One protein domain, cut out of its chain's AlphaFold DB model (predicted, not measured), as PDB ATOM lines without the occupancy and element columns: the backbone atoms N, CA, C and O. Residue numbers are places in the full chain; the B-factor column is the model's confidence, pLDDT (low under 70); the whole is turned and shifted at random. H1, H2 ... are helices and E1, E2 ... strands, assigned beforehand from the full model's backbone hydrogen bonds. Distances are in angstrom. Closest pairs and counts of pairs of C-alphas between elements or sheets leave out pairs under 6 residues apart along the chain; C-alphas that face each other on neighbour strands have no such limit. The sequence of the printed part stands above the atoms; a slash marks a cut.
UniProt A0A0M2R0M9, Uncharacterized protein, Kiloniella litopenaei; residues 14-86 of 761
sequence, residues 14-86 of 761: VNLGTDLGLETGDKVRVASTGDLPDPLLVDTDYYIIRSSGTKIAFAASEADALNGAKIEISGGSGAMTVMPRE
ATOM      1  N   VAL A  14     -19.590  11.284  31.711       82.50
ATOM      2  CA  VAL A  14     -18.417  10.781  31.005       82.50
ATOM      3  C   VAL A  14     -18.490   9.264  30.909       82.50
ATOM      4  O   VAL A  14     -18.844   8.582  31.874       82.50
ATOM      5  N   ASN A  15     -18.147   8.738  29.734       82.12
ATOM      6  CA  ASN A  15     -17.956   7.311  29.529       82.12
ATOM      7  C   ASN A  15     -16.471   6.971  29.676       82.12
ATOM      8  O   ASN A  15     -15.636   7.432  28.903       82.12
ATOM      9  N   LEU A  16     -16.164   6.169  30.685       72.81
ATOM     10  CA  LEU A  16     -14.840   5.683  31.011       72.81
ATOM     11  C   LEU A  16     -14.451   4.454  30.203       72.81
ATOM     12  O   LEU A  16     -13.369   3.973  30.434       72.81
ATOM     13  N   GLY A  17     -15.280   3.858  29.341       70.75
ATOM     14  CA  GLY A  17     -14.912   2.668  28.542       70.75
ATOM     15  C   GLY A  17     -14.557   1.376  29.315       70.75
ATOM     16  O   GLY A  17     -14.601   0.298  28.736       70.75
ATOM     17  N   THR A  18     -14.248   1.457  30.610       77.50
ATOM     18  CA  THR A  18     -13.936   0.371  31.545       77.50
ATOM     19  C   THR A  18     -14.469   0.736  32.927       77.50
ATOM     20  O   THR A  18     -14.429   1.908  33.307       77.50
ATOM     21  N   ASP A  19     -14.938  -0.251  33.687       82.44
ATOM     22  CA  ASP A  19     -15.386  -0.040  35.064       82.44
ATOM     23  C   ASP A  19     -14.188   0.095  36.010       82.44
ATOM     24  O   ASP A  19     -13.349  -0.801  36.101       82.44
ATOM     25  N   LEU A  20     -14.106   1.232  36.706       79.38
ATOM     26  CA  LEU A  20     -13.065   1.512  37.699       79.38
ATOM     27  C   LEU A  20     -13.436   1.016  39.107       79.38
ATOM     28  O   LEU A  20     -12.675   1.227  40.048       79.38
ATOM     29  N   GLY A  21     -14.608   0.398  39.286       81.56
ATOM     30  CA  GLY A  21     -15.100  -0.063  40.587       81.56
ATOM     31  C   GLY A  21     -15.475   1.075  41.545       81.56
ATOM     32  O   GLY A  21     -15.579   0.852  42.750       81.56
ATOM     33  N   LEU A  22     -15.661   2.288  41.017       87.94
ATOM     34  CA  LEU A  22     -16.052   3.481  41.769       87.94
ATOM     35  C   LEU A  22     -17.564   3.509  41.991       87.94
ATOM     36  O   LEU A  22     -18.326   3.173  41.085       87.94
ATOM     37  N   GLU A  23     -18.007   3.937  43.165       90.62
ATOM     38  CA  GLU A  23     -19.423   4.083  43.520       90.62
ATOM     39  C   GLU A  23     -19.820   5.551  43.721       90.62
ATOM     40  O   GLU A  23     -18.976   6.442  43.840       90.62
ATOM     41  N   THR A  24     -21.130   5.817  43.725       92.12
ATOM     42  CA  THR A  24     -21.654   7.159  43.999       92.12
ATOM     43  C   THR A  24     -21.211   7.624  45.388       92.12
ATOM     44  O   THR A  24     -21.440   6.922  46.368       92.12
ATOM     45  N   GLY A  25     -20.600   8.808  45.470       91.06
ATOM     46  CA  GLY A  25     -20.015   9.364  46.694       91.06
ATOM     47  C   GLY A  25     -18.500   9.162  46.822       91.06
ATOM     48  O   GLY A  25     -17.886   9.755  47.705       91.06
ATOM     49  N   ASP A  26     -17.859   8.401  45.929       92.12
ATOM     50  CA  ASP A  26     -16.403   8.248  45.965       92.12
ATOM     51  C   ASP A  26     -15.686   9.539  45.567       92.12
ATOM     52  O   ASP A  26     -15.984  10.146  44.535       92.12
ATOM     53  N   LYS A  27     -14.691   9.925  46.372       94.06
ATOM     54  CA  LYS A  27     -13.832  11.080  46.104       94.06
ATOM     55  C   LYS A  27     -12.766  10.732  45.068       94.06
ATOM     56  O   LYS A  27     -11.999   9.778  45.240       94.06
ATOM     57  N   VAL A  28     -12.680  11.549  44.029       93.19
ATOM     58  CA  VAL A  28     -11.747  11.397  42.914       93.19
ATOM     59  C   VAL A  28     -11.088  12.723  42.557       93.19
ATOM     60  O   VAL A  28     -11.591  13.797  42.878       93.19
ATOM     61  N   ARG A  29      -9.983  12.638  41.827       91.38
ATOM     62  CA  ARG A  29      -9.366  13.762  41.127       91.38
ATOM     63  C   ARG A  29      -9.262  13.435  39.648       91.38
ATOM     64  O   ARG A  29      -9.076  12.276  39.279       91.38
ATOM     65  N   VAL A  30      -9.398  14.449  38.807       89.38
ATOM     66  CA  VAL A  30      -9.321  14.307  37.351       89.38
ATOM     67  C   VAL A  30      -8.068  14.978  36.803       89.38
ATOM     68  O   VAL A  30      -7.622  16.004  37.309       89.38
ATOM     69  N   ALA A  31      -7.505  14.386  35.757       85.94
ATOM     70  CA  ALA A  31      -6.421  14.949  34.957       85.94
ATOM     71  C   ALA A  31      -6.724  14.730  33.468       85.94
ATOM     72  O   ALA A  31      -7.509  13.845  33.138       85.94
ATOM     73  N   SER A  32      -6.113  15.498  32.566       84.94
ATOM     74  CA  SER A  32      -6.205  15.274  31.115       84.94
ATOM     75  C   SER A  32      -4.829  15.391  30.462       84.94
ATOM     76  O   SER A  32      -3.970  16.118  30.956       84.94
ATOM     77  N   THR A  33      -4.614  14.686  29.347       81.88
ATOM     78  CA  THR A  33      -3.452  14.918  28.465       81.88
ATOM     79  C   THR A  33      -3.622  16.154  27.571       81.88
ATOM     80  O   THR A  33      -2.689  16.519  26.860       81.88
ATOM     81  N   GLY A  34      -4.817  16.747  27.552       83.19
ATOM     82  CA  GLY A  34      -5.135  18.031  26.930       83.19
ATOM     83  C   GLY A  34      -5.907  18.903  27.921       83.19
ATOM     84  O   GLY A  34      -5.538  18.980  29.091       83.19
ATOM     85  N   ASP A  35      -7.005  19.510  27.480       82.31
ATOM     86  CA  ASP A  35      -7.869  20.338  28.327       82.31
ATOM     87  C   ASP A  35      -8.937  19.488  29.024       82.31
ATOM     88  O   ASP A  35      -9.571  18.627  28.405       82.31
ATOM     89  N   LEU A  36      -9.171  19.735  30.313       85.00
ATOM     90  CA  LEU A  36     -10.320  19.146  31.000       85.00
ATOM     91  C   LEU A  36     -11.632  19.767  30.481       85.00
ATOM     92  O   LEU A  36     -11.639  20.931  30.086       85.00
ATOM     93  N   PRO A  37     -12.746  19.013  30.468       88.31
ATOM     94  CA  PRO A  37     -14.063  19.579  30.187       88.31
ATOM     95  C   PRO A  37     -14.437  20.653  31.216       88.31
ATOM     96  O   PRO A  37     -14.386  20.385  32.414       88.31
ATOM     97  N   ASP A  38     -14.875  21.830  30.776       84.50
ATOM     98  CA  ASP A  38     -15.330  22.890  31.682       84.50
ATOM     99  C   ASP A  38     -16.585  22.432  32.439       84.50
ATOM    100  O   ASP A  38     -17.456  21.836  31.801       84.50
ATOM    101  N   PRO A  39     -16.745  22.721  33.750       90.06
ATOM    102  CA  PRO A  39     -15.877  23.518  34.625       90.06
ATOM    103  C   PRO A  39     -14.903  22.670  35.476       90.06
ATOM    104  O   PRO A  39     -14.580  23.048  36.606       90.06
ATOM    105  N   LEU A  40     -14.481  21.492  35.005       89.94
ATOM    106  CA  LEU A  40     -13.555  20.639  35.752       89.94
ATOM    107  C   LEU A  40     -12.143  21.230  35.747       89.94
ATOM    108  O   LEU A  40     -11.604  21.600  34.709       89.94
ATOM    109  N   LEU A  41     -11.522  21.268  36.923       88.75
ATOM    110  CA  LEU A  41     -10.192  21.820  37.138       88.75
ATOM    111  C   LEU A  41      -9.225  20.726  37.586       88.75
ATOM    112  O   LEU A  41      -9.580  19.823  38.349       88.75
ATOM    113  N   VAL A  42      -7.972  20.849  37.147       85.31
ATOM    114  CA  VAL A  42      -6.872  20.054  37.700       85.31
ATOM    115  C   VAL A  42      -6.720  20.349  39.195       85.31
ATOM    116  O   VAL A  42      -7.085  21.424  39.672       85.31
ATOM    117  N   ASP A  43      -6.226  19.371  39.951       82.69
ATOM    118  CA  ASP A  43      -6.016  19.462  41.404       82.69
ATOM    119  C   ASP A  43      -7.250  19.761  42.270       82.69
ATOM    120  O   ASP A  43      -7.124  19.977  43.478       82.69
ATOM    121  N   THR A  44      -8.445  19.678  41.688       89.69
ATOM    122  CA  THR A  44      -9.714  19.788  42.408       89.69
ATOM    123  C   THR A  44     -10.284  18.398  42.678       89.69
ATOM    124  O   THR A  44     -10.281  17.526  41.807       89.69
ATOM    125  N   ASP A  45     -10.745  18.182  43.911       93.00
ATOM    126  CA  ASP A  45     -11.399  16.937  44.302       93.00
ATOM    127  C   ASP A  45     -12.895  17.017  43.964       93.00
ATOM    128  O   ASP A  45     -13.574  17.984  44.307       93.00
ATOM    129  N   TYR A  46     -13.398  15.975  43.310       95.00
ATOM    130  CA  TYR A  46     -14.796  15.808  42.923       95.00
ATOM    131  C   TYR A  46     -15.352  14.512  43.509       95.00
ATOM    132  O   TYR A  46     -14.599  13.630  43.928       95.00
ATOM    133  N   TYR A  47     -16.674  14.375  43.501       95.38
ATOM    134  CA  TYR A  47     -17.365  13.168  43.949       95.38
ATOM    135  C   TYR A  47     -18.089  12.500  42.784       95.38
ATOM    136  O   TYR A  47     -18.675  13.176  41.936       95.38
ATOM    137  N   ILE A  48     -18.030  11.173  42.718       94.12
ATOM    138  CA  ILE A  48     -18.630  10.395  41.632       94.12
ATOM    139  C   ILE A  48     -20.140  10.260  41.821       94.12
ATOM    140  O   ILE A  48     -20.619  10.018  42.923       94.12
ATOM    141  N   ILE A  49     -20.885  10.331  40.720       91.50
ATOM    142  CA  ILE A  49     -22.255   9.828  40.596       91.50
ATOM    143  C   ILE A  49     -22.235   8.719  39.548       91.50
ATOM    144  O   ILE A  49     -22.046   8.976  38.356       91.50
ATOM    145  N   ARG A  50     -22.411   7.470  39.980       90.31
ATOM    146  CA  ARG A  50     -22.383   6.304  39.095       90.31
ATOM    147  C   ARG A  50     -23.736   6.131  38.403       90.31
ATOM    148  O   ARG A  50     -24.764   6.046  39.066       90.31
ATOM    149  N   SER A  51     -23.731   6.050  37.072       85.44
ATOM    150  CA  SER A  51     -24.920   5.720  36.268       85.44
ATOM    151  C   SER A  51     -24.874   4.298  35.712       85.44
ATOM    152  O   SER A  51     -25.924   3.688  35.552       85.44
ATOM    153  N   SER A  52     -23.689   3.782  35.385       81.19
ATOM    154  CA  SER A  52     -23.459   2.388  34.984       81.19
ATOM    155  C   SER A  52     -22.007   1.999  35.293       81.19
ATOM    156  O   SER A  52     -21.285   2.787  35.900       81.19
ATOM    157  N   GLY A  53     -21.561   0.799  34.900       74.69
ATOM    158  CA  GLY A  53     -20.160   0.383  35.062       74.69
ATOM    159  C   GLY A  53     -19.159   1.332  34.407       74.69
ATOM    160  O   GLY A  53     -18.135   1.646  34.996       74.69
ATOM    161  N   THR A  54     -19.475   1.862  33.227       81.00
ATOM    162  CA  THR A  54     -18.563   2.751  32.496       81.00
ATOM    163  C   THR A  54     -19.022   4.204  32.474       81.00
ATOM    164  O   THR A  54     -18.274   5.057  32.016       81.00
ATOM    165  N   LYS A  55     -20.230   4.530  32.948       84.81
ATOM    166  CA  LYS A  55     -20.789   5.887  32.870       84.81
ATOM    167  C   LYS A  55     -20.859   6.543  34.245       84.81
ATOM    168  O   LYS A  55     -21.605   6.088  35.117       84.81
ATOM    169  N   ILE A  56     -20.139   7.651  34.404       89.75
ATOM    170  CA  ILE A  56     -20.073   8.434  35.646       89.75
ATOM    171  C   ILE A  56     -20.363   9.913  35.393       89.75
ATOM    172  O   ILE A  56     -20.195  10.406  34.282       89.75
ATOM    173  N   ALA A  57     -20.791  10.622  36.428       91.38
ATOM    174  CA  ALA A  57     -20.874  12.077  36.484       91.38
ATOM    175  C   ALA A  57     -20.075  12.592  37.690       91.38
ATOM    176  O   ALA A  57     -19.761  11.819  38.596       91.38
ATOM    177  N   PHE A  58     -19.762  13.886  37.704       94.00
ATOM    178  CA  PHE A  58     -19.040  14.533  38.802       94.00
ATOM    179  C   PHE A  58     -19.969  15.443  39.604       94.00
ATOM    180  O   PHE A  58     -20.884  16.047  39.048       94.00
ATOM    181  N   ALA A  59     -19.710  15.561  40.900       94.31
ATOM    182  CA  ALA A  59     -20.386  16.455  41.830       94.31
ATOM    183  C   ALA A  59     -19.359  17.239  42.659       94.31
ATOM    184  O   ALA A  59     -18.231  16.779  42.864       94.31
ATOM    185  N   ALA A  60     -19.747  18.422  43.141       93.06
ATOM    186  CA  ALA A  60     -18.867  19.305  43.910       93.06
ATOM    187  C   ALA A  60     -18.691  18.857  45.373       93.06
ATOM    188  O   ALA A  60     -17.686  19.178  46.006       93.06
ATOM    189  N   SER A  61     -19.648  18.102  45.914       94.31
ATOM    190  CA  SER A  61     -19.603  17.562  47.273       94.31
ATOM    191  C   SER A  61     -20.178  16.144  47.348       94.31
ATOM    192  O   SER A  61     -20.897  15.700  46.453       94.31
ATOM    193  N   GLU A  62     -19.881  15.430  48.437       91.88
ATOM    194  CA  GLU A  62     -20.449  14.103  48.706       91.88
ATOM    195  C   GLU A  62     -21.979  14.161  48.816       91.88
ATOM    196  O   GLU A  62     -22.680  13.322  48.257       91.88
ATOM    197  N   ALA A  63     -22.510  15.193  49.479       92.12
ATOM    198  CA  ALA A  63     -23.950  15.400  49.599       92.12
ATOM    199  C   ALA A  63     -24.604  15.637  48.229       92.12
ATOM    200  O   ALA A  63     -25.668  15.085  47.955       92.12
ATOM    201  N   ASP A  64     -23.955  16.405  47.351       92.00
ATOM    202  CA  ASP A  64     -24.428  16.615  45.979       92.00
ATOM    203  C   ASP A  64     -24.419  15.306  45.187       92.00
ATOM    204  O   ASP A  64     -25.389  15.007  44.492       92.00
ATOM    205  N   ALA A  65     -23.375  14.486  45.345       92.06
ATOM    206  CA  ALA A  65     -23.304  13.176  44.709       92.06
ATOM    207  C   ALA A  65     -24.457  12.259  45.145       92.06
ATOM    208  O   ALA A  65     -25.142  11.679  44.301       92.06
ATOM    209  N   LEU A  66     -24.715  12.173  46.452       90.00
ATOM    210  CA  LEU A  66     -25.798  11.357  47.012       90.00
ATOM    211  C   LEU A  66     -27.191  11.871  46.613       90.00
ATOM    212  O   LEU A  66     -28.100  11.072  46.399       90.00
ATOM    213  N   ASN A  67     -27.349  13.186  46.449       90.12
ATOM    214  CA  ASN A  67     -28.581  13.808  45.955       90.12
ATOM    215  C   ASN A  67     -28.705  13.783  44.419       90.12
ATOM    216  O   ASN A  67     -29.721  14.219  43.876       90.12
ATOM    217  N   GLY A  68     -27.686  13.296  43.703       85.94
ATOM    218  CA  GLY A  68     -27.666  13.242  42.242       85.94
ATOM    219  C   GLY A  68     -27.491  14.603  41.552       85.94
ATOM    220  O   GLY A  68     -27.806  14.717  40.364       85.94
ATOM    221  N   ALA A  69     -26.999  15.620  42.264       89.69
ATOM    222  CA  ALA A  69     -26.693  16.945  41.733       89.69
ATOM    223  C   ALA A  69     -25.366  16.915  40.955       89.69
ATOM    224  O   ALA A  69     -24.272  16.910  41.522       89.69
ATOM    225  N   LYS A  70     -25.481  16.849  39.627       90.50
ATOM    226  CA  LYS A  70     -24.357  16.671  38.698       90.50
ATOM    227  C   LYS A  70     -23.818  18.020  38.240       90.50
ATOM    228  O   LYS A  70     -24.586  18.945  37.993       90.50
ATOM    229  N   ILE A  71     -22.510  18.087  38.036       91.38
ATOM    230  CA  ILE A  71     -21.852  19.162  37.301       91.38
ATOM    231  C   ILE A  71     -22.108  18.930  35.809       91.38
ATOM    232  O   ILE A  71     -21.813  17.857  35.275       91.38
ATOM    233  N   GLU A  72     -22.679  19.924  35.133       87.81
ATOM    234  CA  GLU A  72     -22.755  19.926  33.673       87.81
ATOM    235  C   GLU A  72     -21.374  20.222  33.103       87.81
ATOM    236  O   GLU A  72     -20.751  21.210  33.486       87.81
ATOM    237  N   ILE A  73     -20.901  19.355  32.205       87.12
ATOM    238  CA  ILE A  73     -19.597  19.502  31.570       87.12
ATOM    239  C   ILE A  73     -19.732  19.777  30.074       87.12
ATOM    240  O   ILE A  73     -20.635  19.265  29.404       87.12
ATOM    241  N   SER A  74     -18.817  20.578  29.529       82.38
ATOM    242  CA  SER A  74     -18.774  20.890  28.100       82.38
ATOM    243  C   SER A  74     -17.341  21.082  27.600       82.38
ATOM    244  O   SER A  74     -16.483  21.586  28.319       82.38
ATOM    245  N   GLY A  75     -17.071  20.672  26.360       78.25
ATOM    246  CA  GLY A  75     -15.731  20.769  25.776       78.25
ATOM    247  C   GLY A  75     -14.740  19.733  26.325       78.25
ATOM    248  O   GLY A  75     -15.125  18.626  26.698       78.25
ATOM    249  N   GLY A  76     -13.454  20.093  26.318       76.38
ATOM    250  CA  GLY A  76     -12.331  19.220  26.675       76.38
ATOM    251  C   GLY A  76     -11.606  18.611  25.468       76.38
ATOM    252  O   GLY A  76     -12.171  18.426  24.383       76.38
ATOM    253  N   SER A  77     -10.321  18.313  25.655       75.88
ATOM    254  CA  SER A  77      -9.442  17.693  24.664       75.88
ATOM    255  C   SER A  77      -8.492  16.693  25.340       75.88
ATOM    256  O   SER A  77      -8.171  16.812  26.519       75.88
ATOM    257  N   GLY A  78      -8.031  15.679  24.604       77.31
ATOM    258  CA  GLY A  78      -7.137  14.653  25.154       77.31
ATOM    259  C   GLY A  78      -7.835  13.580  26.001       77.31
ATOM    260  O   GLY A  78      -9.061  13.493  26.056       77.31
ATOM    261  N   ALA A  79      -7.035  12.701  26.608       76.69
ATOM    262  CA  ALA A  79      -7.521  11.589  27.416       76.69
ATOM    263  C   ALA A  79      -7.649  12.013  28.884       76.69
ATOM    264  O   ALA A  79      -6.649  12.340  29.527       76.69
ATOM    265  N   MET A  80      -8.871  11.966  29.417       82.50
ATOM    266  CA  MET A  80      -9.130  12.235  30.828       82.50
ATOM    267  C   MET A  80      -8.834  10.995  31.682       82.50
ATOM    268  O   MET A  80      -9.288   9.893  31.382       82.50
ATOM    269  N   THR A  81      -8.104  11.181  32.775       84.12
ATOM    270  CA  THR A  81      -7.811  10.160  33.783       84.12
ATOM    271  C   THR A  81      -8.561  10.492  35.067       84.12
ATOM    272  O   THR A  81      -8.467  11.615  35.559       84.12
ATOM    273  N   VAL A  82      -9.289   9.519  35.617       87.81
ATOM    274  CA  VAL A  82      -9.981   9.629  36.910       87.81
ATOM    275  C   VAL A  82      -9.202   8.832  37.946       87.81
ATOM    276  O   VAL A  82      -9.006   7.630  37.785       87.81
ATOM    277  N   MET A  83      -8.750   9.504  39.001       88.06
ATOM    278  CA  MET A  83      -7.917   8.931  40.054       88.06
ATOM    279  C   MET A  83      -8.701   8.871  41.372       88.06
ATOM    280  O   MET A  83      -9.093   9.923  41.883       88.06
ATOM    281  N   PRO A  84      -8.931   7.679  41.947       90.50
ATOM    282  CA  PRO A  84      -9.508   7.543  43.283       90.50
ATOM    283  C   PRO A  84      -8.610   8.196  44.339       90.50
ATOM    284  O   PRO A  84      -7.395   8.015  44.315       90.50
ATOM    285  N   ARG A  85      -9.198   8.945  45.280       91.44
ATOM    286  CA  ARG A  85      -8.437   9.636  46.339       91.44
ATOM    287  C   ARG A  85      -8.357   8.856  47.641       91.44
ATOM    288  O   ARG A  85      -7.415   9.053  48.387       91.44
ATOM    289  N   GLU A  86      -9.318   7.988  47.929       92.12
ATOM    290  CA  GLU A  86      -9.391   7.287  49.225       92.12
ATOM    291  C   GLU A  86      -9.625   5.783  49.093       92.12
ATOM    292  O   GLU A  86      -9.333   5.027  50.019       92.12
TER     293      GLU A  86
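This is residues 14 to 86 of the 761 residues of an uncharacterized protein of Kiloniella litopenaei (UniProt A0A0M2R0M9). Amid little regular structure, an antiparallel sheet, E3 E2 E1 E4, curls like part of a barrel, with H1 over E2. Named elements hold 27 of 73 printed residues, mostly strand. It is compact, radius of gyration of the C-alphas 11.1 A, spanning 29 by 23 by 22 A.

E1, residues 27 to 32, E2, 45 to 50, and E3, 55 to 59, form two hairpins, a meander of antiparallel neighbours. N 28 and O 46, and N 49 and O 57, are within hydrogen-bond range at 2.8 A. H1, residues 62 to 66, is on the sheet, over E2; the closest C-alphas of H1 and E2 are those of Ala 65 and Ile 49, 5.4 A apart, and the O i to N i+4 pair of H1 is within hydrogen-bond range. E4, residues 80 to 84, is E1's antiparallel neighbour, N 29 and O 83 2.9 A apart.

E1 runs 17.3 A from C-alpha 27 (-13.832, 11.080, 46.104); E4 ends at C-alpha 84 (-9.508, 7.543, 43.283).

The links E1-E2 and H1-E4 are long; the printed part has no cut and no residue under pLDDT 70.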